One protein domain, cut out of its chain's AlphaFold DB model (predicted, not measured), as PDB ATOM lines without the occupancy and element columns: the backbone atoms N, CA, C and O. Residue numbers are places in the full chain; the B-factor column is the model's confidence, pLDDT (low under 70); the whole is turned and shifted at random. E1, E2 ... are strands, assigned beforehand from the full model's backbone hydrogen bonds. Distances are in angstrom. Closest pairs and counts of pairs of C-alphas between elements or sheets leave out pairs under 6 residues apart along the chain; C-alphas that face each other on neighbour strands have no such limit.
ATOM      1  N   ALA A 108     -18.969  25.392 -27.755       83.38
ATOM      2  CA  ALA A 108     -18.757  24.493 -26.630       83.38
ATOM      3  C   ALA A 108     -17.998  25.230 -25.516       83.38
ATOM      4  O   ALA A 108     -17.055  25.976 -25.768       83.38
ATOM      5  N   ILE A 109     -18.446  25.031 -24.283       85.56
ATOM      6  CA  ILE A 109     -17.711  25.404 -23.081       85.56
ATOM      7  C   ILE A 109     -17.286  24.087 -22.458       85.56
ATOM      8  O   ILE A 109     -18.142  23.244 -22.188       85.56
ATOM      9  N   LYS A 110     -15.987  23.908 -22.227       86.06
ATOM     10  CA  LYS A 110     -15.466  22.756 -21.499       86.06
ATOM     11  C   LYS A 110     -14.316  23.174 -20.603       86.06
ATOM     12  O   LYS A 110     -13.282  23.662 -21.055       86.06
ATOM     13  N   TRP A 111     -14.486  22.929 -19.315       85.69
ATOM     14  CA  TRP A 111     -13.414  22.963 -18.342       85.69
ATOM     15  C   TRP A 111     -13.390  21.621 -17.629       85.69
ATOM     16  O   TRP A 111     -14.359  21.239 -16.982       85.69
ATOM     17  N   SER A 112     -12.297  20.884 -17.777       86.06
ATOM     18  CA  SER A 112     -12.161  19.566 -17.169       86.06
ATOM     19  C   SER A 112     -10.756  19.322 -16.654       86.06
ATOM     20  O   SER A 112      -9.776  19.731 -17.286       86.06
ATOM     21  N   ARG A 113     -10.648  18.610 -15.537       83.38
ATOM     22  CA  ARG A 113      -9.390  18.065 -15.018       83.38
ATOM     23  C   ARG A 113      -9.611  16.599 -14.682       83.38
ATOM     24  O   ARG A 113     -10.663  16.240 -14.164       83.38
ATOM     25  N   SER A 114      -8.628  15.778 -15.020       84.00
ATOM     26  CA  SER A 114      -8.612  14.356 -14.684       84.00
ATOM     27  C   SER A 114      -7.310  14.052 -13.961       84.00
ATOM     28  O   SER A 114      -6.276  14.642 -14.285       84.00
ATOM     29  N   PHE A 115      -7.371  13.163 -12.982       82.56
ATOM     30  CA  PHE A 115      -6.208  12.637 -12.285       82.56
ATOM     31  C   PHE A 115      -6.474  11.157 -12.023       82.56
ATOM     32  O   PHE A 115      -7.429  10.830 -11.328       82.56
ATOM     33  N   GLU A 116      -5.657  10.287 -12.619       86.88
ATOM     34  CA  GLU A 116      -5.877   8.835 -12.619       86.88
ATOM     35  C   GLU A 116      -7.283   8.465 -13.133       86.88
ATOM     36  O   GLU A 116      -7.586   8.722 -14.301       86.88
ATOM     37  N   ASP A 117      -8.129   7.867 -12.296       89.50
ATOM     38  CA  ASP A 117      -9.503   7.459 -12.607       89.50
ATOM     39  C   ASP A 117     -10.573   8.486 -12.181       89.50
ATOM     40  O   ASP A 117     -11.750   8.306 -12.496       89.50
ATOM     41  N   ALA A 118     -10.182   9.578 -11.518       92.19
ATOM     42  CA  ALA A 118     -11.083  10.641 -11.083       92.19
ATOM     43  C   ALA A 118     -11.182  11.774 -12.118       92.19
ATOM     44  O   ALA A 118     -10.188  12.171 -12.742       92.19
ATOM     45  N   HIS A 119     -12.375  12.357 -12.265       91.19
ATOM     46  CA  HIS A 119     -12.609  13.468 -13.184       91.19
ATOM     47  C   HIS A 119     -13.579  14.525 -12.643       91.19
ATOM     48  O   HIS A 119     -14.604  14.231 -12.030       91.19
ATOM     49  N   VAL A 120     -13.268  15.793 -12.920       93.31
ATOM     50  CA  VAL A 120     -14.128  16.951 -12.636       93.31
ATOM     51  C   VAL A 120     -14.371  17.703 -13.935       93.31
ATOM     52  O   VAL A 120     -13.411  18.041 -14.634       93.31
ATOM     53  N   VAL A 121     -15.638  17.965 -14.260       92.50
ATOM     54  CA  VAL A 121     -16.034  18.592 -15.529       92.50
ATOM     55  C   VAL A 121     -17.106  19.657 -15.306       92.50
ATOM     56  O   VAL A 121     -18.080  19.445 -14.588       92.50
ATOM     57  N   ILE A 122     -16.931  20.798 -15.968       93.62
ATOM     58  CA  ILE A 122     -17.971  21.787 -16.245       93.62
ATOM     59  C   ILE A 122     -18.051  21.907 -17.760       93.62
ATOM     60  O   ILE A 122     -17.097  22.358 -18.400       93.62
ATOM     61  N   GLU A 123     -19.167  21.500 -18.344       92.19
ATOM     62  CA  GLU A 123     -19.343  21.544 -19.791       92.19
ATOM     63  C   GLU A 123     -20.743  22.000 -20.180       92.19
ATOM     64  O   GLU A 123     -21.711  21.837 -19.446       92.19
ATOM     65  N   GLY A 124     -20.870  22.615 -21.346       91.06
ATOM     66  CA  GLY A 124     -22.157  23.103 -21.810       91.06
ATOM     67  C   GLY A 124     -22.089  23.674 -23.208       91.06
ATOM     68  O   GLY A 124     -21.019  23.840 -23.799       91.06
ATOM     69  N   SER A 125     -23.255  23.977 -23.761       90.38
ATOM     70  CA  SER A 125     -23.331  24.664 -25.040       90.38
ATOM     71  C   SER A 125     -24.661  25.391 -25.200       90.38
ATOM     72  O   SER A 125     -25.716  24.786 -24.995       90.38
ATOM     73  N   PRO A 126     -24.662  26.648 -25.678       89.69
ATOM     74  CA  PRO A 126     -25.894  27.328 -26.056       89.69
ATOM     75  C   PRO A 126     -26.566  26.658 -27.264       89.69
ATOM     76  O   PRO A 126     -27.789  26.712 -27.385       89.69
ATOM     77  N   LYS A 127     -25.804  25.965 -28.126       88.62
ATOM     78  CA  LYS A 127     -26.351  25.204 -29.261       88.62
ATOM     79  C   LYS A 127     -27.188  24.015 -28.786       88.62
ATOM     80  O   LYS A 127     -28.273  23.783 -29.315       88.62
ATOM     81  N   ASN A 128     -26.707  23.319 -27.755       88.06
ATOM     82  CA  ASN A 128     -27.402  22.186 -27.137       88.06
ATOM     83  C   ASN A 128     -28.336  22.609 -25.990       88.06
ATOM     84  O   ASN A 128     -29.109  21.788 -25.507       88.06
ATOM     85  N   LYS A 129     -28.302  23.890 -25.590       92.56
ATOM     86  CA  LYS A 129     -29.116  24.500 -24.525       92.56
ATOM     87  C   LYS A 129     -28.927  23.815 -23.170       92.56
ATOM     88  O   LYS A 129     -29.896  23.579 -22.453       92.56
ATOM     89  N   ASN A 130     -27.684  23.481 -22.833       92.31
ATOM     90  CA  ASN A 130     -27.357  22.763 -21.607       92.31
ATOM     91  C   ASN A 130     -26.097  23.304 -20.919       92.31
ATOM     92  O   ASN A 130     -25.243  23.947 -21.534       92.31
ATOM     93  N   LEU A 131     -26.010  23.001 -19.628       94.56
ATOM     94  CA  LEU A 131     -24.833  23.144 -18.785       94.56
ATOM     95  C   LEU A 131     -24.846  21.972 -17.796       94.56
ATOM     96  O   LEU A 131     -25.879  21.712 -17.175       94.56
ATOM     97  N   SER A 132     -23.727  21.274 -17.656       93.81
ATOM     98  CA  SER A 132     -23.507  20.197 -16.696       93.81
ATOM     99  C   SER A 132     -22.268  20.490 -15.855       93.81
ATOM    100  O   SER A 132     -21.286  21.078 -16.309       93.81
ATOM    101  N   MET A 133     -22.343  20.087 -14.592       95.31
ATOM    102  CA  MET A 133     -21.230  20.084 -13.653       95.31
ATOM    103  C   MET A 133     -21.204  18.698 -13.025       95.31
ATOM    104  O   MET A 133     -22.229  18.250 -12.506       95.31
ATOM    105  N   SER A 134     -20.067  18.018 -13.079       94.56
ATOM    106  CA  SER A 134     -19.929  16.657 -12.569       94.56
ATOM    107  C   SER A 134     -18.602  16.454 -11.848       94.56
ATOM    108  O   SER A 134     -17.581  17.070 -12.166       94.56
ATOM    109  N   VAL A 135     -18.652  15.579 -10.846       95.81
ATOM    110  CA  VAL A 135     -17.496  15.044 -10.131       95.81
ATOM    111  C   VAL A 135     -17.665  13.535 -10.111       95.81
ATOM    112  O   VAL A 135     -18.673  13.039  -9.610       95.81
ATOM    113  N   ASP A 136     -16.676  12.831 -10.631       94.38
ATOM    114  CA  ASP A 136     -16.520  11.392 -10.488       94.38
ATOM    115  C   ASP A 136     -15.217  11.142  -9.731       94.38
ATOM    116  O   ASP A 136     -14.154  11.636 -10.113       94.38
ATOM    117  N   GLY A 137     -15.317  10.431  -8.611       93.50
ATOM    118  CA  GLY A 137     -14.162  10.099  -7.783       93.50
ATOM    119  C   GLY A 137     -13.421   8.836  -8.235       93.50
ATOM    120  O   GLY A 137     -12.414   8.492  -7.617       93.50
ATOM    121  N   GLY A 138     -13.900   8.149  -9.278       92.88
ATOM    122  CA  GLY A 138     -13.331   6.891  -9.746       92.88
ATOM    123  C   GLY A 138     -13.556   5.759  -8.741       92.88
ATOM    124  O   GLY A 138     -14.685   5.451  -8.350       92.88
ATOM    125  N   THR A 139     -12.473   5.119  -8.311       91.81
ATOM    126  CA  THR A 139     -12.474   4.048  -7.301       91.81
ATOM    127  C   THR A 139     -12.814   4.534  -5.892       91.81
ATOM    128  O   THR A 139     -13.240   3.731  -5.055       91.81
ATOM    129  N   VAL A 140     -12.663   5.831  -5.618       90.38
ATOM    130  CA  VAL A 140     -13.058   6.471  -4.358       90.38
ATOM    131  C   VAL A 140     -14.324   7.302  -4.594       90.38
ATOM    132  O   VAL A 140     -14.576   7.790  -5.688       90.38
ATOM    133  N   GLY A 141     -15.167   7.472  -3.573       89.38
ATOM    134  CA  GLY A 141     -16.350   8.330  -3.692       89.38
ATOM    135  C   GLY A 141     -15.984   9.786  -4.009       89.38
ATOM    136  O   GLY A 141     -15.052  10.342  -3.429       89.38
ATOM    137  N   GLY A 142     -16.743  10.419  -4.906       91.69
ATOM    138  CA  GLY A 142     -16.637  11.850  -5.203       91.69
ATOM    139  C   GLY A 142     -17.504  12.708  -4.277       91.69
ATOM    140  O   GLY A 142     -18.491  12.239  -3.710       91.69
ATOM    141  N   ALA A 143     -17.164  13.992  -4.145       93.50
ATOM    142  CA  ALA A 143     -17.974  14.961  -3.411       93.50
ATOM    143  C   ALA A 143     -18.084  16.282  -4.180       93.50
ATOM    144  O   ALA A 143     -17.086  16.831  -4.643       93.50
ATOM    145  N   MET A 144     -19.301  16.819  -4.264       95.06
ATOM    146  CA  MET A 144     -19.574  18.167  -4.759       95.06
ATOM    147  C   MET A 144     -20.274  18.959  -3.656       95.06
ATOM    148  O   MET A 144     -21.328  18.551  -3.168       95.06
ATOM    149  N   LEU A 145     -19.691  20.091  -3.262       94.19
ATOM    150  CA  LEU A 145     -20.211  20.943  -2.195       94.19
ATOM    151  C   LEU A 145     -20.600  22.318  -2.739       94.19
ATOM    152  O   LEU A 145     -19.788  23.012  -3.342       94.19
ATOM    153  N   TRP A 146     -21.831  22.731  -2.441       93.75
ATOM    154  CA  TRP A 146     -22.346  24.072  -2.706       93.75
ATOM    155  C   TRP A 146     -22.447  24.822  -1.384       93.75
ATOM    156  O   TRP A 146     -23.248  24.456  -0.523       93.75
ATOM    157  N   GLN A 147     -21.624  25.853  -1.197       94.19
ATOM    158  CA  GLN A 147     -21.518  26.543   0.086       94.19
ATOM    159  C   GLN A 147     -21.549  28.062  -0.084       94.19
ATOM    160  O   GLN A 147     -20.821  28.625  -0.897       94.19
TER     161      GLN A 147
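What this domain is: This is residues 108 to 147 of the 279 residues of an uncharacterized protein of Chitinophaga jiangningensis (UniProt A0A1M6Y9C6). A single small sheet of three antiparallel strands lies side by side as a gently bowed wall, E1 at one edge, E2 in the middle and E3 at the other edge. Past E3 the backbone turns round, and residues 137 to 147, with no named element, run away from the sheet on E3's side. The printed part has 40 residues with three named strands, E1, E2 and E3 along the chain, which is also their order in the sheet; there is no named helix, and the class is all strand. The whole is loose, with a radius of gyration of the C-alphas of 11.6 A, and flat, spanning 34 by 25 by 12 A.

Where its parts are: E2, the longest strand, is residues 118 to 125 and measures 23.3 A from first to last C-alpha. E1 is residues 109 to 115, 20.3 A long, and begins with C-alpha 109 at (-17.711, 25.404, -23.081). E3 is residues 130 to 136, 19.2 A long, and ends with C-alpha 136 at (-16.520, 11.392, -10.488).

How they stand to each other: E1, E2 and E3 form a meander, each strand the antiparallel neighbour of the one before. E2 is the inner strand; E1 and E3 are edge strands. E1 and E2 are a hairpin with a tight link of 2 residues, at 175 degrees between their directions; C-alphas 112 and 121, which face each other, are 4.3 A apart. N 111 and O 122, 2.8 A apart, are within hydrogen-bond range. E2 and E3 are a hairpin with a tight link of 4 residues, at 179 degrees; C-alphas 124 and 131, which face each other, are 4.0 A apart. N 132 and O 123, at 2.8 A, are within hydrogen-bond range.

The domain as a whole: The two C-alphas farthest apart are those of Lys 127 and Val 140, at 33.9 A. The printed part has no cut, and neither link between the strands is long. The mean pLDDT of the printed part is 90.7, and no printed residue is under 70.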